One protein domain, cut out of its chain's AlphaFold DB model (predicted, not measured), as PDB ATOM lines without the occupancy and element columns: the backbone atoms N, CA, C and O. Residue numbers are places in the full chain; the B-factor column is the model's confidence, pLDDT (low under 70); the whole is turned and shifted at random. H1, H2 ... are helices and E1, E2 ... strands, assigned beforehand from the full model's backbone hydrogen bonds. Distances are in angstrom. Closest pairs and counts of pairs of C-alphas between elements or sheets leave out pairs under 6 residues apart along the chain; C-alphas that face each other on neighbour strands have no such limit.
ATOM      1  N   GLN A   5     100.310  76.209 116.440       91.94
ATOM      2  CA  GLN A   5     100.312  74.860 115.872       91.94
ATOM      3  C   GLN A   5     101.357  74.701 114.762       91.94
ATOM      4  O   GLN A   5     102.122  73.745 114.791       91.94
ATOM      5  N   PHE A   6     101.441  75.649 113.823       91.19
ATOM      6  CA  PHE A   6     102.433  75.586 112.749       91.19
ATOM      7  C   PHE A   6     103.867  75.647 113.283       91.19
ATOM      8  O   PHE A   6     104.718  74.878 112.851       91.19
ATOM      9  N   GLN A   7     104.125  76.505 114.274       92.31
ATOM     10  CA  GLN A   7     105.440  76.575 114.921       92.31
ATOM     11  C   GLN A   7     105.820  75.256 115.608       92.31
ATOM     12  O   GLN A   7     106.958  74.807 115.485       92.31
ATOM     13  N   ASN A   8     104.862  74.590 116.262       93.88
ATOM     14  CA  ASN A   8     105.096  73.268 116.844       93.88
ATOM     15  C   ASN A   8     105.436  72.220 115.773       93.88
ATOM     16  O   ASN A   8     106.352  71.430 115.977       93.88
ATOM     17  N   ILE A   9     104.744  72.226 114.625       94.56
ATOM     18  CA  ILE A   9     105.071  71.325 113.506       94.56
ATOM     19  C   ILE A   9     106.523  71.538 113.071       94.56
ATOM     20  O   ILE A   9     107.281  70.573 113.019       94.56
ATOM     21  N   LEU A  10     106.933  72.791 112.832       93.69
ATOM     22  CA  LEU A  10     108.306  73.111 112.425       93.69
ATOM     23  C   LEU A  10     109.349  72.622 113.435       93.69
ATOM     24  O   LEU A  10     110.375  72.078 113.036       93.69
ATOM     25  N   HIS A  11     109.070  72.768 114.731       93.44
ATOM     26  CA  HIS A  11     109.955  72.279 115.787       93.44
ATOM     27  C   HIS A  11     110.115  70.752 115.765       93.44
ATOM     28  O   HIS A  11     111.207  70.244 115.985       93.44
ATOM     29  N   HIS A  12     109.055  69.997 115.471       94.56
ATOM     30  CA  HIS A  12     109.134  68.536 115.432       94.56
ATOM     31  C   HIS A  12     109.813  67.986 114.172       94.56
ATOM     32  O   HIS A  12     110.368  66.888 114.230       94.56
ATOM     33  N   ILE A  13     109.825  68.735 113.061       96.00
ATOM     34  CA  ILE A  13     110.481  68.311 111.811       96.00
ATOM     35  C   ILE A  13     111.968  68.008 112.033       96.00
ATOM     36  O   ILE A  13     112.481  67.052 111.454       96.00
ATOM     37  N   THR A  14     112.653  68.759 112.901       93.50
ATOM     38  CA  THR A  14     114.092  68.572 113.160       93.50
ATOM     39  C   THR A  14     114.424  67.249 113.848       93.50
ATOM     40  O   THR A  14     115.580  66.841 113.842       93.50
ATOM     41  N   ASN A  15     113.426  66.572 114.424       96.06
ATOM     42  CA  ASN A  15     113.595  65.311 115.147       96.06
ATOM     43  C   ASN A  15     113.203  64.087 114.302       96.06
ATOM     44  O   ASN A  15     113.241  62.961 114.794       96.06
ATOM     45  N   LEU A  16     112.787  64.292 113.049       97.19
ATOM     46  CA  LEU A  16     112.377  63.210 112.162       97.19
ATOM     47  C   LEU A  16     113.590  62.491 111.568       97.19
ATOM     48  O   LEU A  16     114.559  63.111 111.134       97.19
ATOM     49  N   ASN A  17     113.500  61.165 111.477       97.69
ATOM     50  CA  ASN A  17     114.482  60.381 110.735       97.69
ATOM     51  C   ASN A  17     114.254  60.480 109.213       97.69
ATOM     52  O   ASN A  17     113.225  60.968 108.739       97.69
ATOM     53  N   TYR A  18     115.200  59.965 108.426       96.94
ATOM     54  CA  TYR A  18     115.154  60.051 106.963       96.94
ATOM     55  C   TYR A  18     113.879  59.450 106.337       96.94
ATOM     56  O   TYR A  18     113.295  60.045 105.429       96.94
ATOM     57  N   ALA A  19     113.409  58.301 106.830       98.00
ATOM     58  CA  ALA A  19     112.199  57.662 106.311       98.00
ATOM     59  C   ALA A  19     110.946  58.507 106.599       98.00
ATOM     60  O   ALA A  19     110.096  58.684 105.723       98.00
ATOM     61  N   GLN A  20     110.863  59.087 107.798       97.31
ATOM     62  CA  GLN A  20     109.783  59.994 108.188       97.31
ATOM     63  C   GLN A  20     109.813  61.298 107.385       97.31
ATOM     64  O   GLN A  20     108.763  61.740 106.932       97.31
ATOM     65  N   LEU A  21     110.992  61.879 107.140       97.50
ATOM     66  CA  LEU A  21     111.147  63.067 106.291       97.50
ATOM     67  C   LEU A  21     110.699  62.799 104.851       97.50
ATOM     68  O   LEU A  21     109.999  63.619 104.259       97.50
ATOM     69  N   LYS A  22     111.060  61.639 104.288       97.69
ATOM     70  CA  LYS A  22     110.623  61.245 102.943       97.69
ATOM     71  C   LYS A  22     109.100  61.113 102.869       97.69
ATOM     72  O   LYS A  22     108.505  61.610 101.916       97.69
ATOM     73  N   LYS A  23     108.479  60.489 103.875       97.50
ATOM     74  CA  LYS A  23     107.016  60.388 103.968       97.50
ATOM     75  C   LYS A  23     106.366  61.765 104.130       97.50
ATOM     76  O   LYS A  23     105.434  62.069 103.401       97.50
ATOM     77  N   LEU A  24     106.884  62.610 105.023       96.81
ATOM     78  CA  LEU A  24     106.381  63.970 105.235       96.81
ATOM     79  C   LEU A  24     106.408  64.784 103.940       96.81
ATOM     80  O   LEU A  24     105.414  65.421 103.613       96.81
ATOM     81  N   ARG A  25     107.518  64.743 103.192       96.75
ATOM     82  CA  ARG A  25     107.621  65.439 101.905       96.75
ATOM     83  C   ARG A  25     106.516  64.999 100.945       96.75
ATOM     84  O   ARG A  25     105.832  65.858 100.407       96.75
ATOM     85  N   HIS A  26     106.312  63.690 100.795       97.12
ATOM     86  CA  HIS A  26     105.261  63.148  99.931       97.12
ATOM     87  C   HIS A  26     103.861  63.632 100.340       97.12
ATOM     88  O   HIS A  26     103.089  64.075  99.496       97.12
ATOM     89  N   GLU A  27     103.532  63.589 101.634       96.50
ATOM     90  CA  GLU A  27     102.236  64.078 102.128       96.50
ATOM     91  C   GLU A  27     102.061  65.580 101.869       96.50
ATOM     92  O   GLU A  27     101.000  66.014 101.426       96.50
ATOM     93  N   VAL A  28     103.101  66.385 102.107       94.81
ATOM     94  CA  VAL A  28     103.068  67.833 101.849       94.81
ATOM     95  C   VAL A  28     102.873  68.116 100.360       94.81
ATOM     96  O   VAL A  28     101.996  68.899 100.011       94.81
ATOM     97  N   GLU A  29     103.632  67.455  99.483       92.44
ATOM     98  CA  GLU A  29     103.497  67.581  98.027       92.44
ATOM     99  C   GLU A  29     102.084  67.195  97.565       92.44
ATOM    100  O   GLU A  29     101.457  67.944  96.818       92.44
ATOM    101  N   SER A  30     101.534  66.090  98.080       93.44
ATOM    102  CA  SER A  30     100.168  65.665  97.766       93.44
ATOM    103  C   SER A  30      99.116  66.679  98.224       93.44
ATOM    104  O   SER A  30      98.167  66.938  97.490       93.44
ATOM    105  N   ASN A  31      99.264  67.262  99.418       91.81
ATOM    106  CA  ASN A  31      98.334  68.279  99.925       91.81
ATOM    107  C   ASN A  31      98.444  69.602  99.152       91.81
ATOM    108  O   ASN A  31      97.447  70.297  98.971       91.81
ATOM    109  N   ILE A  32      99.641  69.967  98.683       87.81
ATOM    110  CA  ILE A  32      99.835  71.138  97.817       87.81
ATOM    111  C   ILE A  32      99.173  70.909  96.454       87.81
ATOM    112  O   ILE A  32      98.527  71.817  95.933       87.81
ATOM    113  N   ALA A  33      99.296  69.705  95.891       85.69
ATOM    114  CA  ALA A  33      98.695  69.360  94.605       85.69
ATOM    115  C   ALA A  33      97.156  69.373  94.644       85.69
ATOM    116  O   ALA A  33      96.519  69.769  93.671       85.69
ATOM    117  N   THR A  34      96.541  68.988  95.766       88.69
ATOM    118  CA  THR A  34      95.075  69.014  95.929       88.69
ATOM    119  C   THR A  34      94.529  70.375  96.368       88.69
ATOM    120  O   THR A  34      93.316  70.593  96.336       88.69
ATOM    121  N   ASN A  35      95.394  71.325  96.740       86.81
ATOM    122  CA  ASN A  35      94.998  72.680  97.105       86.81
ATOM    123  C   ASN A  35      94.732  73.537  95.857       86.81
ATOM    124  O   ASN A  35      95.579  74.319  95.425       86.81
ATOM    125  N   GLN A  36      93.523  73.413  95.306       83.62
ATOM    126  CA  GLN A  36      93.086  74.121  94.095       83.62
ATOM    127  C   GLN A  36      93.261  75.644  94.179       83.62
ATOM    128  O   GLN A  36      93.666  76.273  93.206       83.62
ATOM    129  N   VAL A  37      93.003  76.243  95.347       82.00
ATOM    130  CA  VAL A  37      93.173  77.691  95.550       82.00
ATOM    131  C   VAL A  37      94.648  78.076  95.475       82.00
ATOM    132  O   VAL A  37      94.994  79.055  94.822       82.00
ATOM    133  N   GLY A  38      95.521  77.302  96.126       83.62
ATOM    134  CA  GLY A  38      96.965  77.520  96.078       83.62
ATOM    135  C   GLY A  38      97.527  77.409  94.660       83.62
ATOM    136  O   GLY A  38      98.311  78.265  94.264       83.62
ATOM    137  N   GLN A  39      97.078  76.410  93.893       84.88
ATOM    138  CA  GLN A  39      97.471  76.230  92.490       84.88
ATOM    139  C   GLN A  39      97.016  77.409  91.623       84.88
ATOM    140  O   GLN A  39      97.842  78.035  90.973       84.88
ATOM    141  N   ALA A  40      95.742  77.807  91.705       83.69
ATOM    142  CA  ALA A  40      95.229  78.934  90.925       83.69
ATOM    143  C   ALA A  40      95.960  80.259  91.223       83.69
ATOM    144  O   ALA A  40      96.161  81.079  90.328       83.69
ATOM    145  N   ILE A  41      96.377  80.480  92.478       84.75
ATOM    146  CA  ILE A  41      97.217  81.628  92.844       84.75
ATOM    147  C   ILE A  41      98.594  81.519  92.181       84.75
ATOM    148  O   ILE A  41      99.044  82.500  91.597       84.75
ATOM    149  N   ALA A  42      99.252  80.361  92.278       86.19
ATOM    150  CA  ALA A  42     100.581  80.143  91.708       86.19
ATOM    151  C   ALA A  42     100.580  80.311  90.178       86.19
ATOM    152  O   ALA A  42     101.412  81.040  89.641       86.19
ATOM    153  N   ASP A  43      99.587  79.748  89.490       85.75
ATOM    154  CA  ASP A  43      99.415  79.906  88.043       85.75
ATOM    155  C   ASP A  43      99.242  81.386  87.665       85.75
ATOM    156  O   ASP A  43      99.861  81.895  86.725       85.75
ATOM    157  N   HIS A  44      98.430  82.123  88.430       85.38
ATOM    158  CA  HIS A  44      98.237  83.544  88.171       85.38
ATOM    159  C   HIS A  44      99.508  84.359  88.445       85.38
ATOM    160  O   HIS A  44      99.830  85.254  87.665       85.38
ATOM    161  N   GLU A  45     100.267  84.029  89.494       89.69
ATOM    162  CA  GLU A  45     101.571  84.634  89.786       89.69
ATOM    163  C   GLU A  45     102.555  84.508  88.622       89.69
ATOM    164  O   GLU A  45     103.295  85.458  88.352       89.69
ATOM    165  N   GLU A  46     102.555  83.370  87.926       89.12
ATOM    166  CA  GLU A  46     103.390  83.136  86.745       89.12
ATOM    167  C   GLU A  46     102.904  83.905  85.511       89.12
ATOM    168  O   GLU A  46     103.718  84.317  84.685       89.12
ATOM    169  N   SER A  47     101.598  84.172  85.410       88.75
ATOM    170  CA  SER A  47     101.009  84.930  84.297       88.75
ATOM    171  C   SER A  47     101.271  86.445  84.346       88.75
ATOM    172  O   SER A  47     101.116  87.135  83.333       88.75
ATOM    173  N   ILE A  48     101.677  86.984  85.504       90.31
ATOM    174  CA  ILE A  48     101.926  88.422  85.676       90.31
ATOM    175  C   ILE A  48     103.101  88.867  84.801       90.31
ATOM    176  O   ILE A  48     104.263  88.565  85.072       90.31
ATOM    177  N   SER A  49     102.793  89.671  83.785       92.81
ATOM    178  CA  SER A  49     103.773  90.132  82.798       92.81
ATOM    179  C   SER A  49     103.920  91.652  82.722       92.81
ATOM    180  O   SER A  49     104.937  92.125  82.216       92.81
ATOM    181  N   HIS A  50     102.968  92.431  83.240       94.06
ATOM    182  CA  HIS A  50     103.003  93.895  83.211       94.06
ATOM    183  C   HIS A  50     102.505  94.515  84.520       94.06
ATOM    184  O   HIS A  50     101.923  93.860  85.385       94.06
ATOM    185  N   CYS A  51     102.791  95.803  84.699       93.62
ATOM    186  CA  CYS A  51     102.284  96.566  85.826       93.62
ATOM    187  C   CYS A  51     100.836  97.005  85.565       93.62
ATOM    188  O   CYS A  51     100.620  97.716  84.589       93.62
ATOM    189  N   PRO A  52      99.883  96.754  86.477       91.56
ATOM    190  CA  PRO A  52      98.488  97.190  86.321       91.56
ATOM    191  C   PRO A  52      98.294  98.711  86.426       91.56
ATOM    192  O   PRO A  52      97.195  99.231  86.280       91.56
ATOM    193  N   HIS A  53      99.349  99.454  86.769       92.00
ATOM    194  CA  HIS A  53      99.278 100.902  86.965       92.00
ATOM    195  C   HIS A  53      99.875 101.711  85.815       92.00
ATOM    196  O   HIS A  53      99.620 102.911  85.743       92.00
ATOM    197  N   CYS A  54     100.752 101.115  85.005       94.62
ATOM    198  CA  CYS A  54     101.468 101.839  83.951       94.62
ATOM    199  C   CYS A  54     101.910 100.954  82.774       94.62
ATOM    200  O   CYS A  54     102.792 101.369  82.028       94.62
ATOM    201  N   ASP A  55     101.422  99.713  82.698       95.12
ATOM    202  CA  ASP A  55     101.678  98.712  81.646       95.12
ATOM    203  C   ASP A  55     103.145  98.354  81.370       95.12
ATOM    204  O   ASP A  55     103.470  97.602  80.458       95.12
ATOM    205  N   SER A  56     104.070  98.824  82.206       96.81
ATOM    206  CA  SER A  56     105.480  98.461  82.098       96.81
ATOM    207  C   SER A  56     105.701  96.993  82.448       96.81
ATOM    208  O   SER A  56     105.296  96.530  83.517       96.81
ATOM    209  N   HIS A  57     106.457  96.304  81.600       96.31
ATOM    210  CA  HIS A  57     106.927  94.936  81.819       96.31
ATOM    211  C   HIS A  57     108.129  94.844  82.775       96.31
ATOM    212  O   HIS A  57     108.577  93.755  83.131       96.31
ATOM    213  N   ASN A  58     108.687  95.979  83.215       96.69
ATOM    214  CA  ASN A  58     109.853  95.984  84.096       96.69
ATOM    215  C   ASN A  58     109.435  95.771  85.557       96.69
ATOM    216  O   ASN A  58     109.272  96.722  86.331       96.69
ATOM    217  N   LEU A  59     109.247  94.505  85.921       95.75
ATOM    218  CA  LEU A  59     108.791  94.066  87.235       95.75
ATOM    219  C   LEU A  59     109.913  93.397  88.038       95.75
ATOM    220  O   LEU A  59     110.805  92.758  87.490       95.75
ATOM    221  N   ASN A  60     109.840  93.521  89.364       95.31
ATOM    222  CA  ASN A  60     110.638  92.758  90.320       95.31
ATOM    223  C   ASN A  60     109.729  92.027  91.305       95.31
ATOM    224  O   ASN A  60     108.752  92.605  91.789       95.31
ATOM    225  N   ARG A  61     110.116  90.814  91.704       93.94
ATOM    226  CA  ARG A  61     109.559  90.153  92.892       93.94
ATOM    227  C   ARG A  61     109.990  90.930  94.144       93.94
ATOM    228  O   ARG A  61     111.173  91.184  94.348       93.94
ATOM    229  N   TRP A  62     109.024  91.349  94.958       93.69
ATOM    230  CA  TRP A  62     109.195  92.236  96.122       93.69
ATOM    231  C   TRP A  62     108.813  91.536  97.444       93.69
ATOM    232  O   TRP A  62     108.362  92.161  98.404       93.69
ATOM    233  N   GLY A  63     108.960  90.210  97.487       93.00
ATOM    234  CA  GLY A  63     108.567  89.366  98.619       93.00
ATOM    235  C   GLY A  63     107.104  88.919  98.574       93.00
ATOM    236  O   GLY A  63     106.436  89.053  97.553       93.00
ATOM    237  N   MET A  64     106.610  88.380  99.688       91.81
ATOM    238  CA  MET A  64     105.295  87.734  99.780       91.81
ATOM    239  C   MET A  64     104.351  88.490 100.726       91.81
ATOM    240  O   MET A  64     104.773  89.215 101.631       91.81
ATOM    241  N   THR A  65     103.044  88.329 100.534       88.31
ATOM    242  CA  THR A  65     102.020  88.726 101.510       88.31
ATOM    243  C   THR A  65     102.032  87.778 102.715       88.31
ATOM    244  O   THR A  65     102.658  86.721 102.694       88.31
ATOM    245  N   LYS A  66     101.298  88.118 103.785       82.31
ATOM    246  CA  LYS A  66     101.151  87.229 104.955       82.31
ATOM    247  C   LYS A  66     100.471  85.899 104.605       82.31
ATOM    248  O   LYS A  66     100.617  84.942 105.353       82.31
ATOM    249  N   GLN A  67      99.723  85.879 103.507       79.19
ATOM    250  CA  GLN A  67      99.017  84.732 102.956       79.19
ATOM    251  C   GLN A  67      99.888  83.910 101.991       79.19
ATOM    252  O   GLN A  67      99.396  82.948 101.422       79.19
ATOM    253  N   GLY A  68     101.154  84.287 101.782       86.12
ATOM    254  CA  GLY A  68     102.069  83.588 100.874       86.12
ATOM    255  C   GLY A  68     102.039  84.076  99.424       86.12
ATOM    256  O   GLY A  68     102.906  83.682  98.665       86.12
ATOM    257  N   ILE A  69     101.121  84.978  99.062       89.19
ATOM    258  CA  ILE A  69     100.967  85.479  97.682       89.19
ATOM    259  C   ILE A  69     102.112  86.424  97.298       89.19
ATOM    260  O   ILE A  69     102.410  87.354  98.055       89.19
ATOM    261  N   GLN A  70     102.684  86.265  96.110       93.56
ATOM    262  CA  GLN A  70     103.741  87.100  95.548       93.56
ATOM    263  C   GLN A  70     103.326  88.565  95.405       93.56
ATOM    264  O   GLN A  70     102.261  88.926  94.893       93.56
ATOM    265  N   ARG A  71     104.220  89.447  95.861       93.88
ATOM    266  CA  ARG A  71     104.176  90.888  95.605       93.88
ATOM    267  C   ARG A  71     105.160  91.252  94.511       93.88
ATOM    268  O   ARG A  71     106.301  90.790  94.516       93.88
ATOM    269  N   PHE A  72     104.744  92.150  93.639       95.12
ATOM    270  CA  PHE A  72     105.562  92.713  92.580       95.12
ATOM    271  C   PHE A  72     105.786  94.201  92.834       95.12
ATOM    272  O   PHE A  72     104.937  94.888  93.409       95.12
ATOM    273  N   LYS A  73     106.939  94.705  92.403       96.19
ATOM    274  CA  LYS A  73     107.240  96.135  92.325       96.19
ATOM    275  C   LYS A  73     107.601  96.482  90.891       96.19
ATOM    276  O   LYS A  73     108.527  95.899  90.331       96.19
ATOM    277  N   CYS A  74     106.893  97.444  90.313       97.12
ATOM    278  CA  CYS A  74     107.239  97.982  89.004       97.12
ATOM    279  C   CYS A  74     108.440  98.925  89.135       97.12
ATOM    280  O   CYS A  74     108.426  99.817  89.983       97.12
ATOM    281  N   LYS A  75     109.462  98.764  88.289       97.62
ATOM    282  CA  LYS A  75     110.621  99.670  88.259       97.62
ATOM    283  C   LYS A  75     110.327 101.002  87.573       97.62
ATOM    284  O   LYS A  75     111.012 101.976  87.851       97.62
ATOM    285  N   SER A  76     109.326 101.054  86.695       97.62
ATOM    286  CA  SER A  76     108.982 102.276  85.958       97.62
ATOM    287  C   SER A  76     108.179 103.256  86.813       97.62
ATOM    288  O   SER A  76     108.525 104.429  86.876       97.62
ATOM    289  N   CYS A  77     107.135 102.790  87.510       96.94
ATOM    290  CA  CYS A  77     106.280 103.657  88.333       96.94
ATOM    291  C   CYS A  77     106.494 103.506  89.849       96.94
ATOM    292  O   CYS A  77     105.825 104.177  90.632       96.94
ATOM    293  N   ASN A  78     107.395 102.616  90.284       96.56
ATOM    294  CA  ASN A  78     107.725 102.329  91.689       96.56
ATOM    295  C   ASN A  78     106.571 101.825  92.576       96.56
ATOM    296  O   ASN A  78     106.778 101.593  93.771       96.56
ATOM    297  N   LYS A  79     105.376 101.600  92.018       94.38
ATOM    298  CA  LYS A  79     104.226 101.050  92.745       94.38
ATOM    299  C   LYS A  79     104.397  99.552  92.990       94.38
ATOM    300  O   LYS A  79     104.976  98.829  92.175       94.38
ATOM    301  N   THR A  80     103.867  99.092  94.121       93.88
ATOM    302  CA  THR A  80     103.779  97.666  94.447       93.88
ATOM    303  C   THR A  80     102.357  97.171  94.287       93.88
ATOM    304  O   THR A  80     101.430  97.847  94.728       93.88
ATOM    305  N   PHE A  81     102.209  95.959  93.784       92.06
ATOM    306  CA  PHE A  81     100.942  95.249  93.684       92.06
ATOM    307  C   PHE A  81     101.167  93.781  94.070       92.06
ATOM    308  O   PHE A  81     102.307  93.364  94.288       92.06
ATOM    309  N   ASN A  82     100.106  93.011  94.272       90.12
ATOM    310  CA  ASN A  82     100.218  91.562  94.440       90.12
ATOM    311  C   ASN A  82      99.684  90.872  93.190       90.12
ATOM    312  O   ASN A  82      99.063  91.519  92.353       90.12
ATOM    313  N   ALA A  83      99.912  89.570  93.087       83.94
ATOM    314  CA  ALA A  83      99.439  88.791  91.952       83.94
ATOM    315  C   ALA A  83      97.925  88.869  91.737       83.94
ATOM    316  O   ALA A  83      97.473  88.658  90.634       83.94
ATOM    317  N   LEU A  84      97.134  89.242  92.748       82.81
ATOM    318  CA  LEU A  84      95.683  89.368  92.606       82.81
ATOM    319  C   LEU A  84      95.227  90.690  91.977       82.81
ATOM    320  O   LEU A  84      94.021  90.870  91.866       82.81
ATOM    321  N   ALA A  85      96.127  91.626  91.649       75.38
ATOM    322  CA  ALA A  85      95.801  93.026  91.342       75.38
ATOM    323  C   ALA A  85      94.748  93.248  90.246       75.38
ATOM    324  O   ALA A  85      93.968  94.188  90.380       75.38
ATOM    325  N   ASP A  86      94.683  92.353  89.261       68.94
ATOM    326  CA  ASP A  86      93.740  92.417  88.134       68.94
ATOM    327  C   ASP A  86      92.697  91.291  88.157       68.94
ATOM    328  O   ASP A  86      91.952  91.086  87.202       68.94
ATOM    329  N   SER A  87      92.616  90.551  89.263       69.62
ATOM    330  CA  SER A  87      91.602  89.515  89.446       69.62
ATOM    331  C   SER A  87      90.372  90.078  90.175       69.62
ATOM    332  O   SER A  87      90.515  90.959  91.029       69.62
ATOM    333  N   PRO A  88      89.165  89.516  89.970       66.00
ATOM    334  CA  PRO A  88      87.996  89.798  90.818       66.00
ATOM    335  C   PRO A  88      88.248  89.537  92.313       66.00
ATOM    336  O   PRO A  88      87.538  90.041  93.181       66.00
ATOM    337  N   LEU A  89      89.290  88.761  92.619       65.44
ATOM    338  CA  LEU A  89      89.729  88.413  93.965       65.44
ATOM    339  C   LEU A  89      90.567  89.529  94.612       65.44
ATOM    340  O   LEU A  89      90.878  89.457  95.809       65.44
ATOM    341  N   TYR A  90      90.918  90.585  93.866       65.00
ATOM    342  CA  TYR A  90      91.616  91.744  94.404       65.00
ATOM    343  C   TYR A  90      90.806  92.347  95.556       65.00
ATOM    344  O   TYR A  90      89.724  92.896  95.368       65.00
ATOM    345  N   ARG A  91      91.372  92.283  96.772       61.53
ATOM    346  CA  ARG A  91      90.796  92.759  98.053       61.53
ATOM    347  C   ARG A  91      89.781  91.830  98.734       61.53
ATOM    348  O   ARG A  91      89.277  92.201  99.799       61.53
ATOM    349  N   MET A  92      89.533  90.617  98.236       65.88
ATOM    350  CA  MET A  92      88.751  89.635  98.998       65.88
ATOM    351  C   MET A  92      89.530  89.150 100.228       65.88
ATOM    352  O   MET A  92      90.654  88.664 100.133       65.88
ATOM    353  N   LYS A  93      88.920  89.271 101.414       58.00
ATOM    354  CA  LYS A  93      89.565  88.930 102.699       58.00
ATOM    355  C   LYS A  93      89.535  87.435 103.046       58.00
ATOM    356  O   LYS A  93      90.349  87.017 103.863       58.00
ATOM    357  N   LYS A  94      88.601  86.658 102.482       63.16
ATOM    358  CA  LYS A  94      88.387  85.231 102.798       63.16
ATOM    359  C   LYS A  94      88.750  84.358 101.600       63.16
ATOM    360  O   LYS A  94      87.903  84.128 100.741       63.16
ATOM    361  N   ALA A  95      90.007  83.919 101.551       62.62
ATOM    362  CA  ALA A  95      90.535  83.116 100.450       62.62
ATOM    363  C   ALA A  95      89.872  81.740 100.337       62.62
ATOM    364  O   ALA A  95      89.594  81.288  99.232       62.62
ATOM    365  N   GLU A  96      89.501  81.126 101.467       61.28
ATOM    366  CA  GLU A  96      88.785  79.845 101.471       61.28
ATOM    367  C   GLU A  96      87.403  79.884 100.792       61.28
ATOM    368  O   GLU A  96      86.855  78.837 100.470       61.28
ATOM    369  N   LYS A  97      86.840  81.074 100.548       61.03
ATOM    370  CA  LYS A  97      85.541  81.239  99.881       61.03
ATOM    371  C   LYS A  97      85.645  81.542  98.395       61.03
ATOM    372  O   LYS A  97      84.622  81.686  97.744       61.03
ATOM    373  N   TRP A  98      86.847  81.674  97.840       66.00
ATOM    374  CA  TRP A  98      87.019  82.087  96.443       66.00
ATOM    375  C   TRP A  98      86.415  81.108  95.434       66.00
ATOM    376  O   TRP A  98      85.980  81.540  94.370       66.00
TER     377      TRP A  98
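This is residues 5 to 98 of the 103 residues of the protein "IS1 family transposase" of Pseudoalteromonas sp. NEC-BIFX-2020_002 (UniProt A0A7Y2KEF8). A small three-stranded sheet, with helix H3 grazing it, makes one end of an elongated model, and from H3 the long helix H2 turns off at a corner as an arm, with residues 25 to 36 sticking out. At the far end of the arm, H1 folds back near the start of H2, while a long tail after the sheet ends in the short H4 near the start of H3. The printed part has 94 residues with four named helices and three named strands, in the order H1 H2 H3 E1 E2 E3 H4, and its class is mixed, helices and strands. The sheet runs E1 E2 E3, antiparallel throughout. The whole is loose, with a radius of gyration of the C-alphas of 17.1 A, and spans 51 by 28 by 21 A.

E1, residues 59 to 64, E2, residues 70 to 74, and E3, residues 80 to 82, form a meander, each strand the antiparallel neighbour of the one before. E1 and E2 are a hairpin with directions at 146 degrees, and N 62 and O 71 are within hydrogen-bond range at 2.8 A. E2 and E3 are a hairpin at 149 degrees, with N 72 and O 81 at 2.8 A. H3, residues 36 to 47, only grazes the sheet with its residues 41 to 46; the closest C-alphas of H3 and E2 are those of Glu 45 and Gln 70, 6.6 A apart. H2, residues 18 to 34, and H3 only just touch, only at the corner by their link, with 3 pairs of C-alphas within 8 A; the closest are those of Ile 32 and Gly 38, 7.2 A. Their lines are about perpendicular, at 79 degrees. H1, residues 5 to 13, is close to H2 but not clearly touching; the closest C-alphas, those of Ile 13 and Leu 21, are 7.6 A apart. They run opposite ways at a tilt of 37 degrees, only just steep. H4, residues 95 to 98, only just touches H3, with 3 pairs of C-alphas within 8 A, the closest being those of Val 37 and Trp 98 at 7.6 A. H1, H2 and H4 are not on the sheet. In H1, H2 and H3 every O i to N i+4 pair is within hydrogen-bond range; H4 is too short for such a pair.

E1 is 14.5 A long from C-alpha 59 at (108.791, 94.066, 87.235), E2 13.2 A and E3 7.1 A. H3 measures 16.6 A, H2 24.6 A, H1 12.8 A from C-alpha 5 at (100.312, 74.860, 115.872), and H4 5.4 A, ending at C-alpha 98 at (87.019, 82.087, 96.443).

The two C-alphas farthest apart, those of Asn 17 and Cys 54, are 51.0 A apart. The printed part has no cut. The links H3 to E1 and E3 to H4 are long. The mean pLDDT of the printed part is 88.1, and residues 86 to 98 are under 70.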